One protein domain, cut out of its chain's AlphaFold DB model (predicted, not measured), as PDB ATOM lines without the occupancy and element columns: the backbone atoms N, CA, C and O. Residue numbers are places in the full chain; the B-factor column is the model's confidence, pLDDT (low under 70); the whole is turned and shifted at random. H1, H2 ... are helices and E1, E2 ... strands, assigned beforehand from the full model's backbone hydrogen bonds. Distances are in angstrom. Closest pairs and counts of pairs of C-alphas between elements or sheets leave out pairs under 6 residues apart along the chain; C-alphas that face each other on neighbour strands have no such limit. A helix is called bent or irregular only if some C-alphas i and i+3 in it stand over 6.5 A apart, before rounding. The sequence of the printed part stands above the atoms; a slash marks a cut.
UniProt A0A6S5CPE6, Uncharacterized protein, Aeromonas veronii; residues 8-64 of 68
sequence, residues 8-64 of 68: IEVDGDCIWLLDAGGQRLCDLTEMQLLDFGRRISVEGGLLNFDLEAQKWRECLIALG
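This is residues 8 to 64 of the 68 residues of an uncharacterized protein of Aeromonas veronii (UniProt A0A6S5CPE6). Two small antiparallel sheets of three strands each, E1 to E3 and E4 to E6, stand apart from each other, joined by the tight link of residues 28 to 31. The last part, helix H1, follows E6 with no residue between them, turns sharply there to fold back over one face of the second sheet, over E5, and rises away from it at a slant. The printed part has 57 residues, with six named strands followed by one named helix, and its class is mixed, helices and strands. The sheet orders are E1 - E2 - E3 and E4 - E5 - E6. The whole is compact, with a radius of gyration of the C-alphas of 10.8 A, and rounded, spanning 28 by 26 by 21 A.

E1, residues 8 to 11, and E2, residues 14 to 18, form a hairpin, antiparallel at 147 degrees, with N 9 and O 16 2.9 A apart, within hydrogen-bond range. E2 and E3, residues 24 to 27, form the next hairpin, at 146 degrees, with N 25 and O 17 at 2.8 A. These three strands are a meander, each strand the antiparallel neighbour of the one before. E4, residues 32 to 35, and E5, residues 39 to 44, form a hairpin at 165 degrees, with N 34 and O 41 at 2.9 A. E5 and E6, residues 47 to 52, form another at 161 degrees, with N 42 and O 49 at 2.8 A, and E4, E5 and E6 are a second meander. H1, residues 53 to 62, is on this second sheet, making two layers, at a height over the sheet of 9.3 A and over E5. On the local plane it runs along the strands, only just, at 28 degrees to E5, and its line rises 37 degrees, only just short of standing up from the sheet. The closest C-alphas of E5 and H1 are those of Arg 39 and Ala 53, 4.4 A apart. H1 is not on the first sheet. In H1, 4 of 6 O i to N i+4 pairs are within hydrogen-bond range; it is irregular, with C-alphas 55 and 58 7.1 A apart.

E1 is 9.7 A long from first to last C-alpha, beginning at C-alpha 8 (82.825, 155.118, 167.698). E2 is 12.3 A, E3 7.8 A and E4 10.0 A. E5 is 16.2 A and E6 16.4 A, the latter beginning at C-alpha 47 (91.836, 161.077, 154.671). H1 is 13.5 A and ends at C-alpha 62 (72.087, 160.073, 166.377).

The two C-alphas farthest apart are those of Gly 12 and Arg 38, at 29.7 A. The printed part has no cut, and its links are tight. The mean pLDDT of the printed part is 90.9, and no printed residue is under 70.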
ATOM      1  N   ILE A   8      82.912 153.718 167.276       91.12
ATOM      2  CA  ILE A   8      82.825 155.118 167.698       91.12
ATOM      3  C   ILE A   8      83.273 155.223 169.145       91.12
ATOM      4  O   ILE A   8      82.853 154.429 169.989       91.12
ATOM      5  N   GLU A   9      84.073 156.240 169.423       94.06
ATOM      6  CA  GLU A   9      84.348 156.724 170.765       94.06
ATOM      7  C   GLU A   9      83.954 158.197 170.858       94.06
ATOM      8  O   GLU A   9      84.344 159.007 170.022       94.06
ATOM      9  N   VAL A  10      83.172 158.541 171.880       92.81
ATOM     10  CA  VAL A  10      82.813 159.929 172.179       92.81
ATOM     11  C   VAL A  10      83.721 160.409 173.304       92.81
ATOM     12  O   VAL A  10      83.711 159.831 174.393       92.81
ATOM     13  N   ASP A  11      84.512 161.444 173.031       92.81
ATOM     14  CA  ASP A  11      85.512 162.003 173.945       92.81
ATOM     15  C   ASP A  11      85.276 163.511 174.084       92.81
ATOM     16  O   ASP A  11      85.803 164.320 173.321       92.81
ATOM     17  N   GLY A  12      84.420 163.888 175.036       90.94
ATOM     18  CA  GLY A  12      83.950 165.268 175.169       90.94
ATOM     19  C   GLY A  12      83.071 165.669 173.984       90.94
ATOM     20  O   GLY A  12      82.066 165.011 173.719       90.94
ATOM     21  N   ASP A  13      83.457 166.741 173.295       90.31
ATOM     22  CA  ASP A  13      82.793 167.226 172.077       90.31
ATOM     23  C   ASP A  13      83.305 166.534 170.797       90.31
ATOM     24  O   ASP A  13      82.730 166.732 169.733       90.31
ATOM     25  N   CYS A  14      84.359 165.714 170.888       92.56
ATOM     26  CA  CYS A  14      84.953 165.008 169.752       92.56
ATOM     27  C   CYS A  14      84.304 163.633 169.542       92.56
ATOM     28  O   CYS A  14      84.058 162.890 170.502       92.56
ATOM     29  N   ILE A  15      84.100 163.247 168.280       94.44
ATOM     30  CA  ILE A  15      83.536 161.941 167.910       94.44
ATOM     31  C   ILE A  15      84.576 161.188 167.091       94.44
ATOM     32  O   ILE A  15      84.719 161.387 165.890       94.44
ATOM     33  N   TRP A  16      85.296 160.280 167.736       94.44
ATOM     34  CA  TRP A  16      86.371 159.532 167.106       94.44
ATOM     35  C   TRP A  16      85.853 158.288 166.395       94.44
ATOM     36  O   TRP A  16      85.225 157.421 167.007       94.44
ATOM     37  N   LEU A  17      86.200 158.150 165.116       92.50
ATOM     38  CA  LEU A  17      86.109 156.873 164.425       92.50
ATOM     39  C   LEU A  17      87.290 155.999 164.840       92.50
ATOM     40  O   LEU A  17      88.446 156.413 164.742       92.50
ATOM     41  N   LEU A  18      87.001 154.778 165.268       92.31
ATOM     42  CA  LEU A  18      88.004 153.791 165.638       92.31
ATOM     43  C   LEU A  18      88.209 152.768 164.523       92.31
ATOM     44  O   LEU A  18      87.259 152.411 163.826       92.31
ATOM     45  N   ASP A  19      89.424 152.247 164.397       88.50
ATOM     46  CA  ASP A  19      89.715 151.074 163.578       88.50
ATOM     47  C   ASP A  19      89.310 149.761 164.285       88.50
ATOM     48  O   ASP A  19      88.814 149.741 165.415       88.50
ATOM     49  N   ALA A  20      89.587 148.632 163.632       85.56
ATOM     50  CA  ALA A  20      89.324 147.292 164.148       85.56
ATOM     51  C   ALA A  20      90.040 146.969 165.463       85.56
ATOM     52  O   ALA A  20      89.584 146.100 166.213       85.56
ATOM     53  N   GLY A  21      91.188 147.604 165.694       87.44
ATOM     54  CA  GLY A  21      91.978 147.509 166.912       87.44
ATOM     55  C   GLY A  21      91.552 148.486 168.007       87.44
ATOM     56  O   GLY A  21      92.141 148.443 169.085       87.44
ATOM     57  N   GLY A  22      90.554 149.341 167.762       88.25
ATOM     58  CA  GLY A  22      90.124 150.376 168.701       88.25
ATOM     59  C   GLY A  22      91.023 151.618 168.713       88.25
ATOM     60  O   GLY A  22      90.950 152.403 169.653       88.25
ATOM     61  N   GLN A  23      91.892 151.804 167.717       90.81
ATOM     62  CA  GLN A  23      92.710 153.008 167.585       90.81
ATOM     63  C   GLN A  23      91.917 154.119 166.904       90.81
ATOM     64  O   GLN A  23      91.222 153.884 165.918       90.81
ATOM     65  N   ARG A  24      92.064 155.349 167.406       91.94
ATOM     66  CA  ARG A  24      91.468 156.553 166.819       91.94
ATOM     67  C   ARG A  24      92.044 156.798 165.420       91.94
ATOM     68  O   ARG A  24      93.246 157.005 165.276       91.94
ATOM     69  N   LEU A  25      91.183 156.774 164.405       89.88
ATOM     70  CA  LEU A  25      91.521 157.072 163.011       89.88
ATOM     71  C   LEU A  25      91.365 158.560 162.706       89.88
ATOM     72  O   LEU A  25      92.268 159.174 162.144       89.88
ATOM     73  N   CYS A  26      90.212 159.127 163.056       90.94
ATOM     74  CA  CYS A  26      89.882 160.529 162.816       90.94
ATOM     75  C   CYS A  26      88.769 161.005 163.745       90.94
ATOM     76  O   CYS A  26      87.974 160.193 164.219       90.94
ATOM     77  N   ASP A  27      88.720 162.314 163.975       93.38
ATOM     78  CA  ASP A  27      87.589 162.978 164.615       93.38
ATOM     79  C   ASP A  27      86.566 163.360 163.544       93.38
ATOM     80  O   ASP A  27      86.837 164.197 162.687       93.38
ATOM     81  N   LEU A  28      85.397 162.730 163.582       93.06
ATOM     82  CA  LEU A  28      84.312 162.936 162.631       93.06
ATOM     83  C   LEU A  28      83.692 164.334 162.730       93.06
ATOM     84  O   LEU A  28      83.037 164.749 161.781       93.06
ATOM     85  N   THR A  29      83.903 165.066 163.828       92.38
ATOM     86  CA  THR A  29      83.414 166.450 163.963       92.38
ATOM     87  C   THR A  29      84.210 167.449 163.124       92.38
ATOM     88  O   THR A  29      83.687 168.500 162.761       92.38
ATOM     89  N   GLU A  30      85.451 167.106 162.766       92.19
ATOM     90  CA  GLU A  30      86.304 167.899 161.874       92.19
ATOM     91  C   GLU A  30      86.285 167.388 160.421       92.19
ATOM     92  O   GLU A  30      86.967 167.944 159.556       92.19
ATOM     93  N   MET A  31      85.526 166.322 160.143       93.00
ATOM     94  CA  MET A  31      85.438 165.694 158.823       93.00
ATOM     95  C   MET A  31      84.155 166.108 158.106       93.00
ATOM     96  O   MET A  31      83.111 166.325 158.718       93.00
ATOM     97  N   GLN A  32      84.220 166.154 156.780       93.81
ATOM     98  CA  GLN A  32      83.043 166.261 155.935       93.81
ATOM     99  C   GLN A  32      82.468 164.862 155.693       93.81
ATOM    100  O   GLN A  32      83.178 163.954 155.254       93.81
ATOM    101  N   LEU A  33      81.179 164.688 155.984       94.00
ATOM    102  CA  LEU A  33      80.464 163.428 155.805       94.00
ATOM    103  C   LEU A  33      79.460 163.580 154.665       94.00
ATOM    104  O   LEU A  33      78.488 164.317 154.797       94.00
ATOM    105  N   LEU A  34      79.697 162.883 153.555       94.19
ATOM    106  CA  LEU A  34      78.854 162.955 152.359       94.19
ATOM    107  C   LEU A  34      78.054 161.667 152.184       94.19
ATOM    108  O   LEU A  34      78.638 160.591 152.020       94.19
ATOM    109  N   ASP A  35      76.730 161.747 152.165       93.31
ATOM    110  CA  ASP A  35      75.846 160.601 151.988       93.31
ATOM    111  C   ASP A  35      75.459 160.384 150.517       93.31
ATOM    112  O   ASP A  35      74.519 160.955 149.967       93.31
ATOM    113  N   PHE A  36      76.123 159.423 149.875       92.50
ATOM    114  CA  PHE A  36      75.822 159.007 148.501       92.50
ATOM    115  C   PHE A  36      74.710 157.944 148.411       92.50
ATOM    116  O   PHE A  36      74.624 157.179 147.442       92.50
ATOM    117  N   GLY A  37      73.881 157.805 149.443       90.44
ATOM    118  CA  GLY A  37      72.761 156.870 149.513       90.44
ATOM    119  C   GLY A  37      73.170 155.450 149.910       90.44
ATOM    120  O   GLY A  37      72.572 154.875 150.820       90.44
ATOM    121  N   ARG A  38      74.172 154.864 149.236       90.44
ATOM    122  CA  ARG A  38      74.702 153.514 149.546       90.44
ATOM    123  C   ARG A  38      75.912 153.528 150.477       90.44
ATOM    124  O   ARG A  38      76.172 152.535 151.151       90.44
ATOM    125  N   ARG A  39      76.659 154.627 150.483       92.31
ATOM    126  CA  ARG A  39      77.891 154.809 151.249       92.31
ATOM    127  C   ARG A  39      77.961 156.235 151.763       92.31
ATOM    128  O   ARG A  39      77.424 157.128 151.109       92.31
ATOM    129  N   ILE A  40      78.632 156.408 152.888       93.00
ATOM    130  CA  ILE A  40      78.956 157.712 153.450       93.00
ATOM    131  C   ILE A  40      80.452 157.911 153.252       93.00
ATOM    132  O   ILE A  40      81.234 157.097 153.737       93.00
ATOM    133  N   SER A  41      80.844 158.939 152.510       92.44
ATOM    134  CA  SER A  41      82.250 159.303 152.362       92.44
ATOM    135  C   SER A  41      82.658 160.167 153.543       92.44
ATOM    136  O   SER A  41      81.969 161.132 153.861       92.44
ATOM    137  N   VAL A  42      83.764 159.811 154.184       92.12
ATOM    138  CA  VAL A  42      84.411 160.608 155.225       92.12
ATOM    139  C   VAL A  42      85.624 161.269 154.592       92.12
ATOM    140  O   VAL A  42      86.560 160.578 154.175       92.12
ATOM    141  N   GLU A  43      85.593 162.591 154.493       92.50
ATOM    142  CA  GLU A  43      86.623 163.381 153.826       92.50
ATOM    143  C   GLU A  43      87.193 164.447 154.765       92.50
ATOM    144  O   GLU A  43      86.461 165.219 155.380       92.50
ATOM    145  N   GLY A  44      88.521 164.529 154.845       88.06
ATOM    146  CA  GLY A  44      89.191 165.624 155.542       88.06
ATOM    147  C   GLY A  44      90.711 165.513 155.516       88.06
ATOM    148  O   GLY A  44      91.305 164.462 155.766       88.06
ATOM    149  N   GLY A  45      91.370 166.624 155.181       83.38
ATOM    150  CA  GLY A  45      92.824 166.679 155.023       83.38
ATOM    151  C   GLY A  45      93.330 165.703 153.955       83.38
ATOM    152  O   GLY A  45      93.130 165.922 152.763       83.38
ATOM    153  N   LEU A  46      94.021 164.644 154.389       81.44
ATOM    154  CA  LEU A  46      94.544 163.565 153.532       81.44
ATOM    155  C   LEU A  46      93.751 162.253 153.665       81.44
ATOM    156  O   LEU A  46      94.142 161.244 153.077       81.44
ATOM    157  N   LEU A  47      92.680 162.245 154.460       80.06
ATOM    158  CA  LEU A  47      91.836 161.077 154.671       80.06
ATOM    159  C   LEU A  47      90.624 161.141 153.747       80.06
ATOM    160  O   LEU A  47      89.885 162.124 153.735       80.06
ATOM    161  N   ASN A  48      90.428 160.063 152.992       85.31
ATOM    162  CA  ASN A  48      89.221 159.815 152.224       85.31
ATOM    163  C   ASN A  48      88.887 158.317 152.312       85.31
ATOM    164  O   ASN A  48      89.680 157.466 151.900       85.31
ATOM    165  N   PHE A  49      87.737 157.969 152.880       88.19
ATOM    166  CA  PHE A  49      87.277 156.580 152.913       88.19
ATOM    167  C   PHE A  49      85.757 156.491 152.995       88.19
ATOM    168  O   PHE A  49      85.077 157.445 153.353       88.19
ATOM    169  N   ASP A  50      85.234 155.314 152.665       90.56
ATOM    170  CA  ASP A  50      83.801 155.058 152.620       90.56
ATOM    171  C   ASP A  50      83.347 154.204 153.815       90.56
ATOM    172  O   ASP A  50      83.925 153.152 154.110       90.56
ATOM    173  N   LEU A  51      82.254 154.620 154.450       89.69
ATOM    174  CA  LEU A  51      81.468 153.853 155.413       89.69
ATOM    175  C   LEU A  51      80.199 153.302 154.751       89.69
ATOM    176  O   LEU A  51      79.626 153.902 153.838       89.69
ATOM    177  N   GLU A  52      79.716 152.152 155.220       90.88
ATOM    178  CA  GLU A  52      78.467 151.570 154.723       90.88
ATOM    179  C   GLU A  52      77.264 152.358 155.263       90.88
ATOM    180  O   GLU A  52      76.961 152.305 156.457       90.88
ATOM    181  N   ALA A  53      76.541 153.065 154.387       91.25
ATOM    182  CA  ALA A  53      75.475 153.976 154.816       91.25
ATOM    183  C   ALA A  53      74.386 153.262 155.627       91.25
ATOM    184  O   ALA A  53      73.879 153.813 156.597       91.25
ATOM    185  N   GLN A  54      74.062 152.011 155.278       90.12
ATOM    186  CA  GLN A  54      73.029 151.237 155.969       90.12
ATOM    187  C   GLN A  54      73.342 151.009 157.457       90.12
ATOM    188  O   GLN A  54      72.417 150.926 158.258       90.12
ATOM    189  N   LYS A  55      74.620 150.907 157.832       88.38
ATOM    190  CA  LYS A  55      75.034 150.735 159.232       88.38
ATOM    191  C   LYS A  55      75.278 152.064 159.929       88.38
ATOM    192  O   LYS A  55      74.953 152.215 161.101       88.38
ATOM    193  N   TRP A  56      75.876 153.009 159.210       91.56
ATOM    194  CA  TRP A  56      76.446 154.204 159.819       91.56
ATOM    195  C   TRP A  56      75.506 155.398 159.823       91.56
ATOM    196  O   TRP A  56      75.586 156.194 160.749       91.56
ATOM    197  N   ARG A  57      74.584 155.515 158.860       92.81
ATOM    198  CA  ARG A  57      73.723 156.700 158.716       92.81
ATOM    199  C   ARG A  57      72.985 157.041 160.005       92.81
ATOM    200  O   ARG A  57      73.116 158.149 160.509       92.81
ATOM    201  N   GLU A  58      72.229 156.090 160.547       91.50
ATOM    202  CA  GLU A  58      71.449 156.328 161.765       91.50
ATOM    203  C   GLU A  58      72.353 156.606 162.972       91.50
ATOM    204  O   GLU A  58      72.029 157.464 163.786       91.50
ATOM    205  N   CYS A  59      73.509 155.938 163.058       90.69
ATOM    206  CA  CYS A  59      74.472 156.163 164.133       90.69
ATOM    207  C   CYS A  59      75.059 157.579 164.084       90.69
ATOM    208  O   CYS A  59      75.105 158.250 165.108       90.69
ATOM    209  N   LEU A  60      75.490 158.040 162.908       92.31
ATOM    210  CA  LEU A  60      76.107 159.357 162.731       92.31
ATOM    211  C   LEU A  60      75.094 160.477 163.001       92.31
ATOM    212  O   LEU A  60      75.390 161.399 163.756       92.31
ATOM    213  N   ILE A  61      73.862 160.334 162.499       92.50
ATOM    214  CA  ILE A  61      72.768 161.278 162.778       92.50
ATOM    215  C   ILE A  61      72.432 161.306 164.276       92.50
ATOM    216  O   ILE A  61      72.247 162.378 164.847       92.50
ATOM    217  N   ALA A  62      72.371 160.146 164.941       92.50
ATOM    218  CA  ALA A  62      72.087 160.073 166.377       92.50
ATOM    219  C   ALA A  62      73.185 160.718 167.241       92.50
ATOM    220  O   ALA A  62      72.899 161.184 168.341       92.50
ATOM    221  N   LEU A  63      74.420 160.765 166.735       91.06
ATOM    222  CA  LEU A  63      75.549 161.460 167.354       91.06
ATOM    223  C   LEU A  63      75.555 162.971 167.058       91.06
ATOM    224  O   LEU A  63      76.424 163.679 167.554       91.06
ATOM    225  N   GLY A  64      74.585 163.472 166.286       92.25
ATOM    226  CA  GLY A  64      74.459 164.889 165.944       92.25
ATOM    227  C   GLY A  64      75.369 165.345 164.804       92.25
ATOM    228  O   GLY A  64      75.519 166.548 164.610       92.25
TER     229      GLY A  64